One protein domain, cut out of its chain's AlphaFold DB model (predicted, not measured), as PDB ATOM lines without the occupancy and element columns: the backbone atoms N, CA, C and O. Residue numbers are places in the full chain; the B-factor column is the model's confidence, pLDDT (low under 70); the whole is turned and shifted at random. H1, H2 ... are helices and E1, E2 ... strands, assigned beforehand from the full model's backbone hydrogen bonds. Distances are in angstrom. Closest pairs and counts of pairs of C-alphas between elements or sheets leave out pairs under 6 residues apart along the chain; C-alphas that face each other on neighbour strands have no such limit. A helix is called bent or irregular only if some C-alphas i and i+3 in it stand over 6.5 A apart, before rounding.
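This is residues 452 to 515 of the 543 residues of an uncharacterized protein of Saprospiraceae bacterium (UniProt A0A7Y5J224). A strongly twisted sheet of four antiparallel strands forms one layer, and H3 covers one face of it over E1 and E4, making two layers. The hairpin of E2 and E3 makes one end of the long axis, where residues 479 to 484 stick out, while the short H1 packs beside the strands on the same face as H3 and H2 only grazes the sheet. The 64 printed residues run E1 H1 H2 E2 E3 H3 E4, three named helices and four named strands of mixed class, with sheet order E2 E3 E1 E4. The whole is compact, with a radius of gyration of the C-alphas of 11.5 A, yet elongated, spanning 37 by 23 by 21 A.

Start with E1, residues 452 to 456, an inner strand antiparallel to both E3, residues 483 to 492, and E4, residues 510 to 513. Look for N 453 and O 490 at 3.0 A, and for N 511 and O 454 at 2.7 A. H1, residues 457 to 460, is on the sheet at a height of 6.1 A, over none of the strands; its closest C-alpha pair with E3 is Ala 457 and Gln 486, 5.6 A. H2, residues 464 to 470, is close to H1 but not clearly touching, the C-alphas of Leu 460 and Leu 466 being 7.0 A apart. E2, residues 474 to 480, forms a hairpin with E3; find N 476 and O 487 at 2.9 A. H3, residues 494 to 504, lies over E1 and E4 at a height of 9.1 A and runs along the strands, only just, at 29 degrees to E1 on the local plane. Its closest C-alphas to E4 are those of Leu 504 and Ile 510, 6.8 A. H2 and H3 are apart, only just, at 8.2 A. E1, H1 H2, E2 and E3, H3, E4 are split strand-helix-strand units, two same-way strands with another strand between them, each with a right-handed crossover. O i to N i+4 pairs are within hydrogen-bond range in 1 of 3 for H2, with 2 of 4 O i to N i+3 pairs, and in 5 of 7 for H3; H1 is too short for such a pair.

Find C-alpha 452 at (-41.233, -52.745, -1.894), where E1 begins its 13.4 A. E2 covers 18.2 A; E3 runs 28.5 A to C-alpha 492 at (-45.259, -57.208, -0.008). H3 covers 14.5 A, and E4 ends at C-alpha 513, (-37.506, -53.050, -5.708). H2 and H3 are irregular: C-alphas 465 and 468 are 7.5 A apart, and 499 and 502 are 7.2 A apart.

The C-alphas farthest apart are those of Gly 482 and Ser 495, 37.3 A. The printed part has no cut, and its six links between elements are tight. Mean pLDDT of the printed part is 92.9, and no printed residue is under 70.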
ATOM      1  N   TYR A 452     -40.544 -54.013  -1.753       94.75
ATOM      2  CA  TYR A 452     -41.233 -52.745  -1.894       94.75
ATOM      3  C   TYR A 452     -41.762 -52.494  -3.304       94.75
ATOM      4  O   TYR A 452     -41.069 -52.689  -4.307       94.75
ATOM      5  N   VAL A 453     -42.993 -51.992  -3.353       96.50
ATOM      6  CA  VAL A 453     -43.579 -51.325  -4.520       96.50
ATOM      7  C   VAL A 453     -43.797 -49.874  -4.135       96.50
ATOM      8  O   VAL A 453     -44.441 -49.603  -3.122       96.50
ATOM      9  N   VAL A 454     -43.262 -48.949  -4.921       96.81
ATOM     10  CA  VAL A 454     -43.409 -47.512  -4.690       96.81
ATOM     11  C   VAL A 454     -44.095 -46.879  -5.886       96.81
ATOM     12  O   VAL A 454     -43.775 -47.195  -7.023       96.81
ATOM     13  N   GLY A 455     -45.047 -45.989  -5.650       95.69
ATOM     14  CA  GLY A 455     -45.724 -45.280  -6.727       95.69
ATOM     15  C   GLY A 455     -46.728 -44.275  -6.197       95.69
ATOM     16  O   GLY A 455     -47.035 -44.240  -5.004       95.69
ATOM     17  N   PHE A 456     -47.250 -43.443  -7.085       95.00
ATOM     18  CA  PHE A 456     -48.299 -42.498  -6.737       95.00
ATOM     19  C   PHE A 456     -49.585 -43.220  -6.303       95.00
ATOM     20  O   PHE A 456     -49.965 -44.273  -6.825       95.00
ATOM     21  N   ALA A 457     -50.271 -42.651  -5.313       95.12
ATOM     22  CA  ALA A 457     -51.471 -43.238  -4.729       95.12
ATOM     23  C   ALA A 457     -52.594 -43.408  -5.762       95.12
ATOM     24  O   ALA A 457     -53.364 -44.361  -5.673       95.12
ATOM     25  N   THR A 458     -52.705 -42.488  -6.720       93.44
ATOM     26  CA  THR A 458     -53.689 -42.520  -7.809       93.44
ATOM     27  C   THR A 458     -53.505 -43.738  -8.712       93.44
ATOM     28  O   THR A 458     -54.477 -44.409  -9.044       93.44
ATOM     29  N   GLU A 459     -52.264 -44.074  -9.030       93.56
ATOM     30  CA  GLU A 459     -51.859 -45.170  -9.896       93.56
ATOM     31  C   GLU A 459     -52.054 -46.495  -9.162       93.56
ATOM     32  O   GLU A 459     -52.738 -47.386  -9.663       93.56
ATOM     33  N   LEU A 460     -51.558 -46.599  -7.926       95.31
ATOM     34  CA  LEU A 460     -51.668 -47.821  -7.127       95.31
ATOM     35  C   LEU A 460     -53.126 -48.181  -6.795       95.31
ATOM     36  O   LEU A 460     -53.477 -49.361  -6.807       95.31
ATOM     37  N   LYS A 461     -54.002 -47.192  -6.561       94.50
ATOM     38  CA  LYS A 461     -55.437 -47.416  -6.287       94.50
ATOM     39  C   LYS A 461     -56.209 -48.008  -7.468       94.50
ATOM     40  O   LYS A 461     -57.275 -48.582  -7.253       94.50
ATOM     41  N   ASN A 462     -55.684 -47.927  -8.690       94.12
ATOM     42  CA  ASN A 462     -56.301 -48.570  -9.853       94.12
ATOM     43  C   ASN A 462     -56.118 -50.101  -9.855       94.12
ATOM     44  O   ASN A 462     -56.742 -50.796 -10.660       94.12
ATOM     45  N   HIS A 463     -55.312 -50.643  -8.934       93.12
ATOM     46  CA  HIS A 463     -55.043 -52.071  -8.789       93.12
ATOM     47  C   HIS A 463     -55.746 -52.634  -7.553       93.12
ATOM     48  O   HIS A 463     -55.262 -52.504  -6.428       93.12
ATOM     49  N   LYS A 464     -56.886 -53.303  -7.760       92.50
ATOM     50  CA  LYS A 464     -57.706 -53.873  -6.673       92.50
ATOM     51  C   LYS A 464     -56.928 -54.854  -5.795       92.50
ATOM     52  O   LYS A 464     -57.180 -54.952  -4.602       92.50
ATOM     53  N   GLU A 465     -55.954 -55.555  -6.366       92.62
ATOM     54  CA  GLU A 465     -55.095 -56.494  -5.646       92.62
ATOM     55  C   GLU A 465     -54.207 -55.818  -4.587       92.62
ATOM     56  O   GLU A 465     -53.721 -56.489  -3.680       92.62
ATOM     57  N   LEU A 466     -54.003 -54.499  -4.680       93.81
ATOM     58  CA  LEU A 466     -53.215 -53.712  -3.730       93.81
ATOM     59  C   LEU A 466     -54.071 -53.036  -2.650       93.81
ATOM     60  O   LEU A 466     -53.509 -52.457  -1.721       93.81
ATOM     61  N   GLU A 467     -55.403 -53.112  -2.722       92.94
ATOM     62  CA  GLU A 467     -56.318 -52.338  -1.868       92.94
ATOM     63  C   GLU A 467     -56.056 -52.549  -0.369       92.94
ATOM     64  O   GLU A 467     -55.958 -51.582   0.390       92.94
ATOM     65  N   SER A 468     -55.838 -53.797   0.057       91.38
ATOM     66  CA  SER A 468     -55.531 -54.109   1.458       91.38
ATOM     67  C   SER A 468     -54.156 -53.599   1.902       91.38
ATOM     68  O   SER A 468     -53.963 -53.307   3.077       91.38
ATOM     69  N   LYS A 469     -53.187 -53.496   0.984       94.12
ATOM     70  CA  LYS A 469     -51.814 -53.049   1.280       94.12
ATOM     71  C   LYS A 469     -51.704 -51.529   1.287       94.12
ATOM     72  O   LYS A 469     -50.914 -50.987   2.051       94.12
ATOM     73  N   ILE A 470     -52.520 -50.845   0.481       94.94
ATOM     74  CA  ILE A 470     -52.600 -49.379   0.431       94.94
ATOM     75  C   ILE A 470     -52.999 -48.802   1.795       94.94
ATOM     76  O   ILE A 470     -52.479 -47.764   2.191       94.94
ATOM     77  N   GLN A 471     -53.866 -49.488   2.545       91.00
ATOM     78  CA  GLN A 471     -54.303 -49.044   3.876       91.00
ATOM     79  C   GLN A 471     -53.176 -49.038   4.918       91.00
ATOM     80  O   GLN A 471     -53.223 -48.265   5.870       91.00
ATOM     81  N   THR A 472     -52.166 -49.890   4.737       93.25
ATOM     82  CA  THR A 472     -50.997 -50.007   5.623       93.25
ATOM     83  C   THR A 472     -49.731 -49.422   4.996       93.25
ATOM     84  O   THR A 472     -48.633 -49.681   5.485       93.25
ATOM     85  N   ALA A 473     -49.862 -48.707   3.878       95.75
ATOM     86  CA  ALA A 473     -48.733 -48.165   3.143       95.75
ATOM     87  C   ALA A 473     -48.050 -47.041   3.920       95.75
ATOM     88  O   ALA A 473     -48.712 -46.220   4.559       95.75
ATOM     89  N   GLU A 474     -46.732 -46.942   3.785       95.62
ATOM     90  CA  GLU A 474     -46.051 -45.702   4.139       95.62
ATOM     91  C   GLU A 474     -46.361 -44.655   3.074       95.62
ATOM     92  O   GLU A 474     -46.307 -44.951   1.881       95.62
ATOM     93  N   ALA A 475     -46.679 -43.434   3.495       95.50
ATOM     94  CA  ALA A 475     -47.078 -42.363   2.597       95.50
ATOM     95  C   ALA A 475     -46.168 -41.144   2.752       95.50
ATOM     96  O   ALA A 475     -45.811 -40.759   3.865       95.50
ATOM     97  N   LEU A 476     -45.836 -40.520   1.625       93.25
ATOM     98  CA  LEU A 476     -45.154 -39.235   1.567       93.25
ATOM     99  C   LEU A 476     -45.973 -38.266   0.724       93.25
ATOM    100  O   LEU A 476     -46.314 -38.560  -0.423       93.25
ATOM    101  N   ASP A 477     -46.241 -37.092   1.284       91.56
ATOM    102  CA  ASP A 477     -46.820 -35.991   0.528       91.56
ATOM    103  C   ASP A 477     -45.731 -35.336  -0.325       91.56
ATOM    104  O   ASP A 477     -44.622 -35.044   0.143       91.56
ATOM    105  N   VAL A 478     -46.049 -35.113  -1.596       88.38
ATOM    106  CA  VAL A 478     -45.150 -34.517  -2.582       88.38
ATOM    107  C   VAL A 478     -45.846 -33.399  -3.323       88.38
ATOM    108  O   VAL A 478     -47.055 -33.431  -3.530       88.38
ATOM    109  N   VAL A 479     -45.071 -32.402  -3.736       84.00
ATOM    110  CA  VAL A 479     -45.538 -31.403  -4.692       84.00
ATOM    111  C   VAL A 479     -44.971 -31.790  -6.048       84.00
ATOM    112  O   VAL A 479     -43.753 -31.778  -6.236       84.00
ATOM    113  N   ASN A 480     -45.852 -32.160  -6.972       81.75
ATOM    114  CA  ASN A 480     -45.504 -32.497  -8.345       81.75
ATOM    115  C   ASN A 480     -46.255 -31.549  -9.284       81.75
ATOM    116  O   ASN A 480     -47.471 -31.408  -9.175       81.75
ATOM    117  N   SER A 481     -45.531 -30.826 -10.141       82.38
ATOM    118  CA  SER A 481     -46.091 -29.776 -11.014       82.38
ATOM    119  C   SER A 481     -47.016 -28.763 -10.308       82.38
ATOM    120  O   SER A 481     -47.965 -28.255 -10.895       82.38
ATOM    121  N   GLY A 482     -46.739 -28.447  -9.037       83.06
ATOM    122  CA  GLY A 482     -47.525 -27.499  -8.236       83.06
ATOM    123  C   GLY A 482     -48.745 -28.100  -7.531       83.06
ATOM    124  O   GLY A 482     -49.354 -27.425  -6.700       83.06
ATOM    125  N   GLU A 483     -49.071 -29.366  -7.782       87.75
ATOM    126  CA  GLU A 483     -50.161 -30.075  -7.117       87.75
ATOM    127  C   GLU A 483     -49.637 -30.964  -5.989       87.75
ATOM    128  O   GLU A 483     -48.583 -31.595  -6.099       87.75
ATOM    129  N   LYS A 484     -50.387 -31.024  -4.882       90.69
ATOM    130  CA  LYS A 484     -50.100 -31.964  -3.796       90.69
ATOM    131  C   LYS A 484     -50.580 -33.353  -4.196       90.69
ATOM    132  O   LYS A 484     -51.773 -33.563  -4.399       90.69
ATOM    133  N   GLN A 485     -49.651 -34.290  -4.257       92.69
ATOM    134  CA  GLN A 485     -49.894 -35.700  -4.528       92.69
ATOM    135  C   GLN A 485     -49.322 -36.543  -3.390       92.69
ATOM    136  O   GLN A 485     -48.524 -36.065  -2.584       92.69
ATOM    137  N   GLN A 486     -49.731 -37.806  -3.322       94.56
ATOM    138  CA  GLN A 486     -49.231 -38.753  -2.332       94.56
ATOM    139  C   GLN A 486     -48.503 -39.885  -3.050       94.56
ATOM    140  O   GLN A 486     -49.067 -40.506  -3.950       94.56
ATOM    141  N   VAL A 487     -47.271 -40.160  -2.636       95.38
ATOM    142  CA  VAL A 487     -46.511 -41.347  -3.044       95.38
ATOM    143  C   VAL A 487     -46.623 -42.371  -1.923       95.38
ATOM    144  O   VAL A 487     -46.527 -42.015  -0.749       95.38
ATOM    145  N   LEU A 488     -46.848 -43.633  -2.272       97.00
ATOM    146  CA  LEU A 488     -46.979 -44.738  -1.331       97.00
ATOM    147  C   LEU A 488     -45.832 -45.730  -1.510       97.00
ATOM    148  O   LEU A 488     -45.467 -46.042  -2.640       97.00
ATOM    149  N   ARG A 489     -45.333 -46.280  -0.399       96.62
ATOM    150  CA  ARG A 489     -44.475 -47.468  -0.353       96.62
ATOM    151  C   ARG A 489     -45.249 -48.624   0.270       96.62
ATOM    152  O   ARG A 489     -45.600 -48.597   1.450       96.62
ATOM    153  N   LEU A 490     -45.502 -49.649  -0.534       96.44
ATOM    154  CA  LEU A 490     -46.157 -50.893  -0.143       96.44
ATOM    155  C   LEU A 490     -45.099 -51.942   0.187       96.44
ATOM    156  O   LEU A 490     -44.157 -52.111  -0.580       96.44
ATOM    157  N   ASN A 491     -45.281 -52.675   1.285       94.94
ATOM    158  CA  ASN A 491     -44.451 -53.825   1.637       94.94
ATOM    159  C   ASN A 491     -45.213 -55.129   1.347       94.94
ATOM    160  O   ASN A 491     -46.288 -55.373   1.905       94.94
ATOM    161  N   LEU A 492     -44.673 -55.950   0.451       94.44
ATOM    162  CA  LEU A 492     -45.259 -57.208  -0.008       94.44
ATOM    163  C   LEU A 492     -44.364 -58.374   0.395       94.44
ATOM    164  O   LEU A 492     -43.145 -58.260   0.389       94.44
ATOM    165  N   THR A 493     -44.930 -59.542   0.678       91.81
ATOM    166  CA  THR A 493     -44.112 -60.763   0.744       91.81
ATOM    167  C   THR A 493     -43.484 -61.048  -0.624       91.81
ATOM    168  O   THR A 493     -44.034 -60.655  -1.655       91.81
ATOM    169  N   ALA A 494     -42.372 -61.789  -0.668       88.94
ATOM    170  CA  ALA A 494     -41.740 -62.168  -1.935       88.94
ATOM    171  C   ALA A 494     -42.727 -62.853  -2.905       88.94
ATOM    172  O   ALA A 494     -42.722 -62.565  -4.099       88.94
ATOM    173  N   SER A 495     -43.625 -63.701  -2.386       90.44
ATOM    174  CA  SER A 495     -44.648 -64.378  -3.195       90.44
ATOM    175  C   SER A 495     -45.704 -63.427  -3.772       90.44
ATOM    176  O   SER A 495     -46.026 -63.523  -4.955       90.44
ATOM    177  N   GLU A 496     -46.207 -62.480  -2.970       94.00
ATOM    178  CA  GLU A 496     -47.156 -61.458  -3.428       94.00
ATOM    179  C   GLU A 496     -46.498 -60.543  -4.469       94.00
ATOM    180  O   GLU A 496     -47.102 -60.235  -5.496       94.00
ATOM    181  N   PHE A 497     -45.246 -60.146  -4.227       94.44
ATOM    182  CA  PHE A 497     -44.478 -59.300  -5.131       94.44
ATOM    183  C   PHE A 497     -44.291 -59.958  -6.500       94.44
ATOM    184  O   PHE A 497     -44.620 -59.347  -7.511       94.44
ATOM    185  N   GLU A 498     -43.821 -61.208  -6.557       92.75
ATOM    186  CA  GLU A 498     -43.609 -61.903  -7.837       92.75
ATOM    187  C   GLU A 498     -44.923 -62.182  -8.580       92.75
ATOM    188  O   GLU A 498     -44.960 -62.136  -9.809       92.75
ATOM    189  N   ALA A 499     -46.029 -62.403  -7.860       94.38
ATOM    190  CA  ALA A 499     -47.346 -62.558  -8.476       94.38
ATOM    191  C   ALA A 499     -47.857 -61.257  -9.127       94.38
ATOM    192  O   ALA A 499     -48.568 -61.301 -10.135       94.38
ATOM    193  N   LEU A 500     -47.512 -60.097  -8.556       94.94
ATOM    194  CA  LEU A 500     -47.969 -58.785  -9.024       94.94
ATOM    195  C   LEU A 500     -47.000 -58.114  -9.999       94.94
ATOM    196  O   LEU A 500     -47.439 -57.347 -10.857       94.94
ATOM    197  N   ARG A 501     -45.703 -58.422  -9.918       95.06
ATOM    198  CA  ARG A 501     -44.639 -57.803 -10.716       95.06
ATOM    199  C   ARG A 501     -44.959 -57.719 -12.216       95.06
ATOM    200  O   ARG A 501     -44.891 -56.605 -12.729       95.06
ATOM    201  N   PRO A 502     -45.390 -58.788 -12.922       95.12
ATOM    202  CA  PRO A 502     -45.646 -58.712 -14.366       95.12
ATOM    203  C   PRO A 502     -46.751 -57.721 -14.766       95.12
ATOM    204  O   PRO A 502     -46.814 -57.289 -15.918       95.12
ATOM    205  N   LYS A 503     -47.653 -57.389 -13.828       94.12
ATOM    206  CA  LYS A 503     -48.720 -56.398 -14.028       94.12
ATOM    207  C   LYS A 503     -48.223 -54.975 -13.782       94.12
ATOM    208  O   LYS A 503     -48.676 -54.064 -14.462       94.12
ATOM    209  N   LEU A 504     -47.329 -54.802 -12.809       95.12
ATOM    210  CA  LEU A 504     -46.869 -53.496 -12.340       95.12
ATOM    211  C   LEU A 504     -45.637 -52.987 -13.095       95.12
ATOM    212  O   LEU A 504     -45.512 -51.790 -13.305       95.12
ATOM    213  N   GLU A 505     -44.754 -53.876 -13.559       94.31
ATOM    214  CA  GLU A 505     -43.457 -53.510 -14.161       94.31
ATOM    215  C   GLU A 505     -43.561 -52.729 -15.479       94.31
ATOM    216  O   GLU A 505     -42.564 -52.219 -15.974       94.31
ATOM    217  N   LYS A 506     -44.762 -52.651 -16.059       93.00
ATOM    218  CA  LYS A 506     -45.049 -51.947 -17.317       93.00
ATOM    219  C   LYS A 506     -45.777 -50.623 -17.109       93.00
ATOM    220  O   LYS A 506     -46.193 -50.015 -18.090       93.00
ATOM    221  N   ILE A 507     -46.001 -50.225 -15.860       93.19
ATOM    222  CA  ILE A 507     -46.788 -49.045 -15.518       93.19
ATOM    223  C   ILE A 507     -45.831 -47.895 -15.198       93.19
ATOM    224  O   ILE A 507     -45.089 -47.999 -14.219       93.19
ATOM    225  N   PRO A 508     -45.850 -46.815 -15.999       91.56
ATOM    226  CA  PRO A 508     -45.083 -45.609 -15.723       91.56
ATOM    227  C   PRO A 508     -45.308 -45.079 -14.307       91.56
ATOM    228  O   PRO A 508     -46.424 -45.130 -13.786       91.56
ATOM    229  N   GLY A 509     -44.246 -44.581 -13.678       89.69
ATOM    230  CA  GLY A 509     -44.286 -44.052 -12.310       89.69
ATOM    231  C   GLY A 509     -44.450 -45.089 -11.185       89.69
ATOM    232  O   GLY A 509     -44.534 -44.695 -10.018       89.69
ATOM    233  N   ILE A 510     -44.479 -46.396 -11.490       95.19
ATOM    234  CA  ILE A 510     -44.381 -47.460 -10.481       95.19
ATOM    235  C   ILE A 510     -42.954 -48.007 -10.437       95.19
ATOM    236  O   ILE A 510     -42.438 -48.577 -11.395       95.19
ATOM    237  N   TRP A 511     -42.351 -47.903  -9.259       96.44
ATOM    238  CA  TRP A 511     -41.033 -48.414  -8.942       96.44
ATOM    239  C   TRP A 511     -41.126 -49.750  -8.211       96.44
ATOM    240  O   TRP A 511     -41.807 -49.893  -7.192       96.44
ATOM    241  N   LEU A 512     -40.379 -50.728  -8.701       96.12
ATOM    242  CA  LEU A 512     -40.281 -52.065  -8.138       96.12
ATOM    243  C   LEU A 512     -38.880 -52.283  -7.573       96.12
ATOM    244  O   LEU A 512     -37.894 -52.144  -8.301       96.12
ATOM    245  N   GLN A 513     -38.784 -52.657  -6.298       94.56
ATOM    246  CA  GLN A 513     -37.506 -53.050  -5.708       94.56
ATOM    247  C   GLN A 513     -36.921 -54.261  -6.453       94.56
ATOM    248  O   GLN A 513     -37.613 -55.247  -6.719       94.56
ATOM    249  N   GLN A 514     -35.636 -54.194  -6.789       89.62
ATOM    250  CA  GLN A 514     -34.893 -55.291  -7.398       89.62
ATOM    251  C   GLN A 514     -34.179 -56.119  -6.337       89.62
ATOM    252  O   GLN A 514     -33.304 -55.619  -5.631       89.62
ATOM    253  N   GLY A 515     -34.523 -57.407  -6.279       84.44
ATOM    254  CA  GLY A 515     -33.950 -58.339  -5.313       84.44
ATOM    255  C   GLY A 515     -34.243 -57.948  -3.865       84.44
ATOM    256  O   GLY A 515     -35.040 -57.053  -3.586       84.44
TER     257      GLY A 515